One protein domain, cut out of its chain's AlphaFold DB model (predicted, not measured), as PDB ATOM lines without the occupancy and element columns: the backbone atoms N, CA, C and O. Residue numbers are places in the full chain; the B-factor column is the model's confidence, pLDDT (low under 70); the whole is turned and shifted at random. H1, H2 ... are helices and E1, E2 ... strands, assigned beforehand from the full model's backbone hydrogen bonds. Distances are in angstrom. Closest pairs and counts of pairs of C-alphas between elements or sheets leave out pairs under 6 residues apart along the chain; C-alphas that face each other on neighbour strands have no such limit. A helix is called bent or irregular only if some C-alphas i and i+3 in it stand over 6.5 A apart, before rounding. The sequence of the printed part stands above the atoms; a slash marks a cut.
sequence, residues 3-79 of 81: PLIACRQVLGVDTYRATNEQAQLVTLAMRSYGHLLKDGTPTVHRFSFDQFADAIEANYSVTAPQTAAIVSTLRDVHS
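Overview. This is residues 3 to 79 of the 81 residues of an uncharacterized protein of Pseudomonas fluorescens (UniProt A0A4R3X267). A small antiparallel sheet of three strands makes one end of the domain, and three helices packed in a triangle make the other. The kinked H1 reaches from this cluster over one face of the sheet with its residues 26 to 37, while H2 and H3 form a helical hairpin. The printed part has 77 residues with three named helices and three named strands, along the chain E1 E2 H1 E3 H2 H3; the sheet's order is E2 E1 E3. The class is mostly helix. The whole is compact, with a radius of gyration of the C-alphas of 11.8 A and spans of 34 by 26 by 18 A.

Arrangement. In the sheet, E1, residues 4 to 7, is the inner strand. E2, residues 10 to 13, forms a hairpin with it, antiparallel at 160 degrees; N 12 and O 5 are within hydrogen-bond range at 2.8 A. E3, residues 45 to 47, is antiparallel to E1 at 159 degrees, with N 6 and O 45 at 2.9 A. H1, residues 20 to 37, is on the sheet at a height of 8.2 A, in two layers, a helix layer on one face of a sheet. It lies over E2, slantwise to the strands, but only just, at 32 degrees to E2 on the local plane. E2, H1 and E3 form a split strand-helix-strand unit, two strands running the same way with E1 between them, and its crossover is left-handed. H1 touches H3, residues 65 to 79, with residues 22 to 29 alone, about perpendicular at 77 degrees; their closest C-alphas, of Leu 25 and Ile 70, are 5.9 A apart. It touches H2, residues 49 to 59, with residues 33 to 37 alone, at a steep tilt of 53 degrees; the closest C-alphas, of Leu 36 and Ala 55, are 6.7 A apart. The hairpin helices H2 and H3 touch at a shallow tilt of 29 degrees, opposite ways, with the C-alphas of Ala 53 and Val 71 closest at 5.1 A. H3 is apart from E1, E2 and E3. In H2 and H3 every O i to N i+4 pair is within hydrogen-bond range; in H1, 11 of 14 are.

Along the chain. E1 begins at C-alpha 4, (70.157, 81.012, -57.895). H1 is 23.4 A long from first to last C-alpha, has a kink of 56 degrees near residue 31, and is irregular: C-alphas 32 and 35 are 7.7 A apart. H2 is 15.5 A long. H3 is 21.3 A long and ends at C-alpha 79, (80.781, 89.763, -62.877).

Size, cuts and confidence. The two C-alphas farthest apart, of Pro 42 and Thr 63, are 34.6 A apart. The printed part has no cut, and no link is long. No printed residue is under 70 in pLDDT, and the mean of the printed part is 93.9.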
ATOM      1  N   PRO A   3      72.070  84.625 -56.645       92.50
ATOM      2  CA  PRO A   3      70.710  84.760 -57.162       92.50
ATOM      3  C   PRO A   3      70.026  83.418 -57.451       92.50
ATOM      4  O   PRO A   3      68.804  83.372 -57.482       92.50
ATOM      5  N   LEU A   4      70.761  82.320 -57.637       94.56
ATOM      6  CA  LEU A   4      70.157  81.012 -57.895       94.56
ATOM      7  C   LEU A   4      69.669  80.395 -56.586       94.56
ATOM      8  O   LEU A   4      70.399  80.399 -55.594       94.56
ATOM      9  N   ILE A   5      68.450  79.857 -56.586       94.75
ATOM     10  CA  ILE A   5      67.800  79.288 -55.401       94.75
ATOM     11  C   ILE A   5      67.318  77.880 -55.738       94.75
ATOM     12  O   ILE A   5      66.469  77.718 -56.613       94.75
ATOM     13  N   ALA A   6      67.816  76.871 -55.030       93.81
ATOM     14  CA  ALA A   6      67.348  75.494 -55.141       93.81
ATOM     15  C   ALA A   6      66.658  75.057 -53.843       93.81
ATOM     16  O   ALA A   6      67.135  75.345 -52.747       93.81
ATOM     17  N   CYS A   7      65.524  74.371 -53.972       91.94
ATOM     18  CA  CYS A   7      64.823  73.729 -52.860       91.94
ATOM     19  C   CYS A   7      64.078  72.502 -53.390       91.94
ATOM     20  O   CYS A   7      63.237  72.613 -54.289       91.94
ATOM     21  N   ARG A   8      64.372  71.316 -52.846       89.88
ATOM     22  CA  ARG A   8      63.886  70.022 -53.349       89.88
ATOM     23  C   ARG A   8      64.162  69.849 -54.848       89.88
ATOM     24  O   ARG A   8      65.296  69.659 -55.263       89.88
ATOM     25  N   GLN A   9      63.101  69.903 -55.657       88.00
ATOM     26  CA  GLN A   9      63.121  69.754 -57.114       88.00
ATOM     27  C   GLN A   9      62.928  71.087 -57.851       88.00
ATOM     28  O   GLN A   9      62.969  71.135 -59.085       88.00
ATOM     29  N   VAL A  10      62.723  72.169 -57.102       88.62
ATOM     30  CA  VAL A  10      62.470  73.505 -57.629       88.62
ATOM     31  C   VAL A  10      63.794  74.249 -57.737       88.62
ATOM     32  O   VAL A  10      64.590  74.266 -56.800       88.62
ATOM     33  N   LEU A  11      64.006  74.869 -58.894       92.88
ATOM     34  CA  LEU A  11      65.093  75.807 -59.134       92.88
ATOM     35  C   LEU A  11      64.474  77.138 -59.557       92.88
ATOM     36  O   LEU A  11      63.692  77.183 -60.506       92.88
ATOM     37  N   GLY A  12      64.820  78.198 -58.842       92.62
ATOM     38  CA  GLY A  12      64.439  79.570 -59.136       92.62
ATOM     39  C   GLY A  12      65.665  80.460 -59.295       92.62
ATOM     40  O   GLY A  12      66.792  80.073 -58.976       92.62
ATOM     41  N   VAL A  13      65.426  81.671 -59.780       94.25
ATOM     42  CA  VAL A  13      66.428  82.728 -59.854       94.25
ATOM     43  C   VAL A  13      65.803  84.014 -59.327       94.25
ATOM     44  O   VAL A  13      64.663  84.341 -59.654       94.25
ATOM     45  N   ASP A  14      66.528  84.684 -58.446       94.00
ATOM     46  CA  ASP A  14      66.210  86.014 -57.937       94.00
ATOM     47  C   ASP A  14      66.500  87.076 -59.013       94.00
ATOM     48  O   ASP A  14      66.911  86.763 -60.128       94.00
ATOM     49  N   THR A  15      66.316  88.349 -58.691       91.75
ATOM     50  CA  THR A  15      66.717  89.455 -59.569       91.75
ATOM     51  C   THR A  15      68.223  89.438 -59.870       91.75
ATOM     52  O   THR A  15      69.051  89.237 -58.985       91.75
ATOM     53  N   TYR A  16      68.577  89.651 -61.140       94.62
ATOM     54  CA  TYR A  16      69.954  89.787 -61.624       94.62
ATOM     55  C   TYR A  16      69.999  90.720 -62.843       94.62
ATOM     56  O   TYR A  16      68.965  91.063 -63.418       94.62
ATOM     57  N   ARG A  17      71.202  91.161 -63.222       94.12
ATOM     58  CA  ARG A  17      71.440  92.044 -64.371       94.12
ATOM     59  C   ARG A  17      71.971  91.205 -65.522       94.12
ATOM     60  O   ARG A  17      72.942  90.480 -65.335       94.12
ATOM     61  N   ALA A  18      71.346  91.319 -66.686       95.12
ATOM     62  CA  ALA A  18      71.756  90.625 -67.898       95.12
ATOM     63  C   ALA A  18      71.178  91.327 -69.134       95.12
ATOM     64  O   ALA A  18      70.140  91.987 -69.043       95.12
ATOM     65  N   THR A  19      71.826  91.161 -70.288       96.94
ATOM     66  CA  THR A  19      71.187  91.425 -71.587       96.94
ATOM     67  C   THR A  19      70.144  90.348 -71.901       96.94
ATOM     68  O   THR A  19      70.072  89.311 -71.234       96.94
ATOM     69  N   ASN A  20      69.339  90.562 -72.943       96.12
ATOM     70  CA  ASN A  20      68.344  89.579 -73.373       96.12
ATOM     71  C   ASN A  20      68.994  88.246 -73.778       96.12
ATOM     72  O   ASN A  20      68.503  87.181 -73.409       96.12
ATOM     73  N   GLU A  21      70.117  88.299 -74.493       95.44
ATOM     74  CA  GLU A  21      70.870  87.123 -74.940       95.44
ATOM     75  C   GLU A  21      71.440  86.358 -73.740       95.44
ATOM     76  O   GLU A  21      71.303  85.136 -73.644       95.44
ATOM     77  N   GLN A  22      72.013  87.085 -72.777       96.19
ATOM     78  CA  GLN A  22      72.527  86.498 -71.543       96.19
ATOM     79  C   GLN A  22      71.409  85.822 -70.740       96.19
ATOM     80  O   GLN A  22      71.566  84.685 -70.298       96.19
ATOM     81  N   ALA A  23      70.249  86.470 -70.600       95.12
ATOM     82  CA  ALA A  23      69.100  85.906 -69.894       95.12
ATOM     83  C   ALA A  23      68.555  84.633 -70.573       95.12
ATOM     84  O   ALA A  23      68.159  83.681 -69.888       95.12
ATOM     85  N   GLN A  24      68.564  84.575 -71.909       96.25
ATOM     86  CA  GLN A  24      68.198  83.369 -72.658       96.25
ATOM     87  C   GLN A  24      69.166  82.215 -72.375       96.25
ATOM     88  O   GLN A  24      68.720  81.097 -72.108       96.25
ATOM     89  N   LEU A  25      70.474  82.481 -72.369       96.31
ATOM     90  CA  LEU A  25      71.492  81.470 -72.071       96.31
ATOM     91  C   LEU A  25      71.467  81.022 -70.605       96.31
ATOM     92  O   LEU A  25      71.576  79.825 -70.348       96.31
ATOM     93  N   VAL A  26      71.226  81.924 -69.649       96.00
ATOM     94  CA  VAL A  26      71.002  81.562 -68.237       96.00
ATOM     95  C   VAL A  26      69.764  80.671 -68.103       96.00
ATOM     96  O   VAL A  26      69.809  79.636 -67.439       96.00
ATOM     97  N   THR A  27      68.667  81.015 -68.783       95.81
ATOM     98  CA  THR A  27      67.441  80.200 -68.788       95.81
ATOM     99  C   THR A  27      67.696  78.813 -69.375       95.81
ATOM    100  O   THR A  27      67.230  77.808 -68.832       95.81
ATOM    101  N   LEU A  28      68.456  78.739 -70.470       95.75
ATOM    102  CA  LEU A  28      68.866  77.480 -71.082       95.75
ATOM    103  C   LEU A  28      69.726  76.654 -70.120       95.75
ATOM    104  O   LEU A  28      69.443  75.477 -69.915       95.75
ATOM    105  N   ALA A  29      70.699  77.281 -69.456       96.00
ATOM    106  CA  ALA A  29      71.549  76.638 -68.461       96.00
ATOM    107  C   ALA A  29      70.728  76.035 -67.314       96.00
ATOM    108  O   ALA A  29      70.905  74.870 -66.968       96.00
ATOM    109  N   MET A  30      69.775  76.793 -66.763       95.19
ATOM    110  CA  MET A  30      68.893  76.315 -65.696       95.19
ATOM    111  C   MET A  30      68.031  75.126 -66.139       95.19
ATOM    112  O   MET A  30      67.805  74.209 -65.350       95.19
ATOM    113  N   ARG A  31      67.564  75.106 -67.393       94.62
ATOM    114  CA  ARG A  31      66.783  73.984 -67.941       94.62
ATOM    115  C   ARG A  31      67.639  72.742 -68.178       94.62
ATOM    116  O   ARG A  31      67.214  71.648 -67.825       94.62
ATOM    117  N   SER A  32      68.828  72.910 -68.750       94.56
ATOM    118  CA  SER A  32      69.713  71.803 -69.132       94.56
ATOM    119  C   SER A  32      70.482  71.219 -67.945       94.56
ATOM    120  O   SER A  32      70.594  70.003 -67.816       94.56
ATOM    121  N   TYR A  33      70.978  72.075 -67.053       96.00
ATOM    122  CA  TYR A  33      71.935  71.708 -66.003       96.00
ATOM    123  C   TYR A  33      71.439  72.001 -64.590       96.00
ATOM    124  O   TYR A  33      72.109  71.669 -63.620       96.00
ATOM    125  N   GLY A  34      70.246  72.578 -64.432       93.56
ATOM    126  CA  GLY A  34      69.720  72.942 -63.116       93.56
ATOM    127  C   GLY A  34      69.544  71.770 -62.149       93.56
ATOM    128  O   GLY A  34      69.406  71.991 -60.952       93.56
ATOM    129  N   HIS A  35      69.557  70.528 -62.640       93.94
ATOM    130  CA  HIS A  35      69.569  69.330 -61.804       93.94
ATOM    131  C   HIS A  35      70.855  69.196 -60.970       93.94
ATOM    132  O   HIS A  35      70.784  68.649 -59.878       93.94
ATOM    133  N   LEU A  36      71.983  69.760 -61.418       94.62
ATOM    134  CA  LEU A  36      73.253  69.756 -60.678       94.62
ATOM    135  C   LEU A  36      73.184  70.535 -59.357       94.62
ATOM    136  O   LEU A  36      73.972  70.288 -58.452       94.62
ATOM    137  N   LEU A  37      72.253  71.487 -59.246       93.06
ATOM    138  CA  LEU A  37      72.067  72.310 -58.047       93.06
ATOM    139  C   LEU A  37      71.022  71.738 -57.081       93.06
ATOM    140  O   LEU A  37      70.822  72.286 -55.998       93.06
ATOM    141  N   LYS A  38      70.310  70.681 -57.483       91.00
ATOM    142  CA  LYS A  38      69.231  70.080 -56.697       91.00
ATOM    143  C   LYS A  38      69.797  68.912 -55.901       91.00
ATOM    144  O   LYS A  38      70.236  67.926 -56.478       91.00
ATOM    145  N   ASP A  39      69.720  69.000 -54.582       86.06
ATOM    146  CA  ASP A  39      70.116  67.926 -53.665       86.06
ATOM    147  C   ASP A  39      68.915  67.084 -53.181       86.06
ATOM    148  O   ASP A  39      69.079  66.100 -52.466       86.06
ATOM    149  N   GLY A  40      67.689  67.467 -53.568       82.44
ATOM    150  CA  GLY A  40      66.449  66.795 -53.183       82.44
ATOM    151  C   GLY A  40      65.982  67.082 -51.752       82.44
ATOM    152  O   GLY A  40      64.914  66.602 -51.364       82.44
ATOM    153  N   THR A  41      66.713  67.887 -50.978       85.44
ATOM    154  CA  THR A  41      66.372  68.173 -49.582       85.44
ATOM    155  C   THR A  41      65.351  69.316 -49.481       85.44
ATOM    156  O   THR A  41      65.241  70.152 -50.381       85.44
ATOM    157  N   PRO A  42      64.546  69.391 -48.402       86.88
ATOM    158  CA  PRO A  42      63.653  70.527 -48.153       86.88
ATOM    159  C   PRO A  42      64.390  71.811 -47.733       86.88
ATOM    160  O   PRO A  42      63.741  72.778 -47.338       86.88
ATOM    161  N   THR A  43      65.720  71.823 -47.791       91.12
ATOM    162  CA  THR A  43      66.547  72.959 -47.400       91.12
ATOM    163  C   THR A  43      66.682  73.929 -48.571       91.12
ATOM    164  O   THR A  43      66.819  73.530 -49.726       91.12
ATOM    165  N   VAL A  44      66.630  75.228 -48.278       90.88
ATOM    166  CA  VAL A  44      66.856  76.266 -49.287       90.88
ATOM    167  C   VAL A  44      68.356  76.485 -49.444       90.88
ATOM    168  O   VAL A  44      69.020  76.965 -48.526       90.88
ATOM    169  N   HIS A  45      68.872  76.193 -50.633       93.69
ATOM    170  CA  HIS A  45      70.257  76.444 -51.007       93.69
ATOM    171  C   HIS A  45      70.339  77.610 -51.985       93.69
ATOM    172  O   HIS A  45      69.533  77.729 -52.909       93.69
ATOM    173  N   ARG A  46      71.329  78.486 -51.783       94.88
ATOM    174  CA  ARG A  46      71.605  79.606 -52.687       94.88
ATOM    175  C   ARG A  46      72.974  79.455 -53.325       94.88
ATOM    176  O   ARG A  46      73.958  79.218 -52.621       94.88
ATOM    177  N   PHE A  47      73.030  79.687 -54.630       95.62
ATOM    178  CA  PHE A  47      74.235  79.570 -55.445       95.62
ATOM    179  C   PHE A  47      74.489  80.866 -56.220       95.62
ATOM    180  O   PHE A  47      73.559  81.601 -56.572       95.62
ATOM    181  N   SER A  48      75.760  81.180 -56.463       96.81
ATOM    182  CA  SER A  48      76.132  82.171 -57.473       96.81
ATOM    183  C   SER A  48      76.106  81.548 -58.873       96.81
ATOM    184  O   SER A  48      76.120  80.326 -59.017       96.81
ATOM    185  N   PHE A  49      76.085  82.386 -59.913       97.12
ATOM    186  CA  PHE A  49      76.262  81.903 -61.285       97.12
ATOM    187  C   PHE A  49      77.644  81.272 -61.500       97.12
ATOM    188  O   PHE A  49      77.741  80.299 -62.237       97.12
ATOM    189  N   ASP A  50      78.674  81.749 -60.798       97.25
ATOM    190  CA  ASP A  50      80.021  81.167 -60.836       97.25
ATOM    191  C   ASP A  50      80.053  79.750 -60.241       97.25
ATOM    192  O   ASP A  50      80.499  78.817 -60.895       97.25
ATOM    193  N   GLN A  51      79.420  79.539 -59.078       96.88
ATOM    194  CA  GLN A  51      79.266  78.195 -58.502       96.88
ATOM    195  C   GLN A  51      78.484  77.251 -59.426       96.88
ATOM    196  O   GLN A  51      78.717  76.043 -59.430       96.88
ATOM    197  N   PHE A  52      77.531  77.785 -60.196       97.25
ATOM    198  CA  PHE A  52      76.803  76.991 -61.179       97.25
ATOM    199  C   PHE A  52      77.664  76.665 -62.405       97.25
ATOM    200  O   PHE A  52      77.606  75.541 -62.895       97.25
ATOM    201  N   ALA A  53      78.488  77.610 -62.865       97.06
ATOM    202  CA  ALA A  53      79.467  77.380 -63.918       97.06
ATOM    203  C   ALA A  53      80.459  76.280 -63.510       97.06
ATOM    204  O   ALA A  53      80.589  75.300 -64.236       97.06
ATOM    205  N   ASP A  54      81.038  76.368 -62.310       97.25
ATOM    206  CA  ASP A  54      81.957  75.354 -61.778       97.25
ATOM    207  C   ASP A  54      81.299  73.964 -61.714       97.25
ATOM    208  O   ASP A  54      81.904  72.959 -62.084       97.25
ATOM    209  N   ALA A  55      80.029  73.891 -61.292       96.50
ATOM    210  CA  ALA A  55      79.285  72.633 -61.272       96.50
ATOM    211  C   ALA A  55      79.104  72.042 -62.680       96.50
ATOM    212  O   ALA A  55      79.201  70.826 -62.848       96.50
ATOM    213  N   ILE A  56      78.859  72.877 -63.694       96.81
ATOM    214  CA  ILE A  56      78.759  72.428 -65.087       96.81
ATOM    215  C   ILE A  56      80.117  71.914 -65.569       96.81
ATOM    216  O   ILE A  56      80.176  70.808 -66.095       96.81
ATOM    217  N   GLU A  57      81.200  72.660 -65.351       95.81
ATOM    218  CA  GLU A  57      82.552  72.278 -65.789       95.81
ATOM    219  C   GLU A  57      83.057  70.999 -65.111       95.81
ATOM    220  O   GLU A  57      83.754  70.200 -65.733       95.81
ATOM    221  N   ALA A  58      82.661  70.760 -63.858       96.06
ATOM    222  CA  ALA A  58      82.998  69.536 -63.139       96.06
ATOM    223  C   ALA A  58      82.282  68.285 -63.683       96.06
ATOM    224  O   ALA A  58      82.753  67.170 -63.458       96.06
ATOM    225  N   ASN A  59      81.145  68.447 -64.373       95.75
ATOM    226  CA  ASN A  59      80.291  67.334 -64.809       95.75
ATOM    227  C   ASN A  59      80.178  67.192 -66.338       95.75
ATOM    228  O   ASN A  59      79.784  66.131 -66.822       95.75
ATOM    229  N   TYR A  60      80.510  68.229 -67.109       93.31
ATOM    230  CA  TYR A  60      80.313  68.285 -68.557       93.31
ATOM    231  C   TYR A  60      81.537  68.836 -69.286       93.31
ATOM    232  O   TYR A  60      82.230  69.730 -68.807       93.31
ATOM    233  N   SER A  61      81.768  68.337 -70.504       87.19
ATOM    234  CA  SER A  61      82.871  68.815 -71.337       87.19
ATOM    235  C   SER A  61      82.601  70.218 -71.881       87.19
ATOM    236  O   SER A  61      81.691  70.425 -72.686       87.19
ATOM    237  N   VAL A  62      83.473  71.163 -71.534       86.56
ATOM    238  CA  VAL A  62      83.497  72.525 -72.094       86.56
ATOM    239  C   VAL A  62      84.034  72.597 -73.525       86.56
ATOM    240  O   VAL A  62      84.083  73.668 -74.113       86.56
ATOM    241  N   THR A  63      84.412  71.469 -74.131       88.00
ATOM    242  CA  THR A  63      84.766  71.434 -75.561       88.00
ATOM    243  C   THR A  63      83.538  71.508 -76.470       88.00
ATOM    244  O   THR A  63      83.664  71.827 -77.652       88.00
ATOM    245  N   ALA A  64      82.341  71.242 -75.933       89.75
ATOM    246  CA  ALA A  64      81.089  71.435 -76.647       89.75
ATOM    247  C   ALA A  64      80.767  72.943 -76.735       89.75
ATOM    248  O   ALA A  64      80.638  73.588 -75.690       89.75
ATOM    249  N   PRO A  65      80.562  73.512 -77.942       91.38
ATOM    250  CA  PRO A  65      80.369  74.955 -78.115       91.38
ATOM    251  C   PRO A  65      79.232  75.543 -77.271       91.38
ATOM    252  O   PRO A  65      79.344  76.647 -76.747       91.38
ATOM    253  N   GLN A  66      78.144  74.790 -77.095       91.88
ATOM    254  CA  GLN A  66      77.003  75.221 -76.289       91.88
ATOM    255  C   GLN A  66      77.336  75.287 -74.793       91.88
ATOM    256  O   GLN A  66      76.971  76.253 -74.127       91.88
ATOM    257  N   THR A  67      78.031  74.278 -74.261       93.56
ATOM    258  CA  THR A  67      78.444  74.246 -72.851       93.56
ATOM    259  C   THR A  67      79.440  75.365 -72.565       93.56
ATOM    260  O   THR A  67      79.261  76.083 -71.585       93.56
ATOM    261  N   ALA A  68      80.406  75.589 -73.463       94.94
ATOM    262  CA  ALA A  68      81.340  76.710 -73.370       94.94
ATOM    263  C   ALA A  68      80.620  78.069 -73.339       94.94
ATOM    264  O   ALA A  68      80.890  78.894 -72.466       94.94
ATOM    265  N   ALA A  69      79.662  78.289 -74.248       95.75
ATOM    266  CA  ALA A  69      78.891  79.532 -74.303       95.75
ATOM    267  C   ALA A  69      78.067  79.766 -73.026       95.75
ATOM    268  O   ALA A  69      78.002  80.890 -72.522       95.75
ATOM    269  N   ILE A  70      77.468  78.706 -72.474       96.62
ATOM    270  CA  ILE A  70      76.710  78.765 -71.220       96.62
ATOM    271  C   ILE A  70      77.624  79.117 -70.044       96.62
ATOM    272  O   ILE A  70      77.312  80.041 -69.297       96.62
ATOM    273  N   VAL A  71      78.753  78.422 -69.895       97.12
ATOM    274  CA  VAL A  71      79.717  78.662 -68.811       97.12
ATOM    275  C   VAL A  71      80.269  80.086 -68.875       97.12
ATOM    276  O   VAL A  71      80.234  80.789 -67.867       97.12
ATOM    277  N   SER A  72      80.695  80.547 -70.058       96.81
ATOM    278  CA  SER A  72      81.163  81.928 -70.247       96.81
ATOM    279  C   SER A  72      80.089  82.931 -69.839       96.81
ATOM    280  O   SER A  72      80.352  83.826 -69.045       96.81
ATOM    281  N   THR A  73      78.849  82.731 -70.292       97.31
ATOM    282  CA  THR A  73      77.738  83.633 -69.964       97.31
ATOM    283  C   THR A  73      77.443  83.674 -68.468       97.31
ATOM    284  O   THR A  73      77.179  84.742 -67.925       97.31
ATOM    285  N   LEU A  74      77.485  82.532 -67.778       96.81
ATOM    286  CA  LEU A  74      77.280  82.480 -66.329       96.81
ATOM    287  C   LEU A  74      78.358  83.276 -65.581       96.81
ATOM    288  O   LEU A  74      78.029  84.011 -64.648       96.81
ATOM    289  N   ARG A  75      79.620  83.175 -66.013       97.44
ATOM    290  CA  ARG A  75      80.736  83.940 -65.439       97.44
ATOM    291  C   ARG A  75      80.616  85.437 -65.747       97.44
ATOM    292  O   ARG A  75      80.744  86.255 -64.836       97.44
ATOM    293  N   ASP A  76      80.258  85.799 -66.977       96.75
ATOM    294  CA  ASP A  76      80.043  87.194 -67.376       96.75
ATOM    295  C   ASP A  76      78.907  87.822 -66.567       96.75
ATOM    296  O   ASP A  76      79.082  88.874 -65.954       96.75
ATOM    297  N   VAL A  77      77.756  87.149 -66.481       95.56
ATOM    298  CA  VAL A  77      76.614  87.613 -65.682       95.56
ATOM    299  C   VAL A  77      76.992  87.715 -64.207       95.56
ATOM    300  O   VAL A  77      76.580  88.672 -63.557       95.56
ATOM    301  N   HIS A  78      77.798  86.789 -63.670       95.94
ATOM    302  CA  HIS A  78      78.287  86.886 -62.293       95.94
ATOM    303  C   HIS A  78      79.090  88.166 -62.046       95.94
ATOM    304  O   HIS A  78      78.897  88.798 -61.011       95.94
ATOM    305  N   SER A  79      79.942  88.562 -62.994       94.81
ATOM    306  CA  SER A  79      80.781  89.763 -62.877       94.81
ATOM    307  C   SER A  79      79.984  91.077 -62.846       94.81
ATOM    308  O   SER A  79      80.490  92.096 -62.384       94.81
TER     309      SER A  79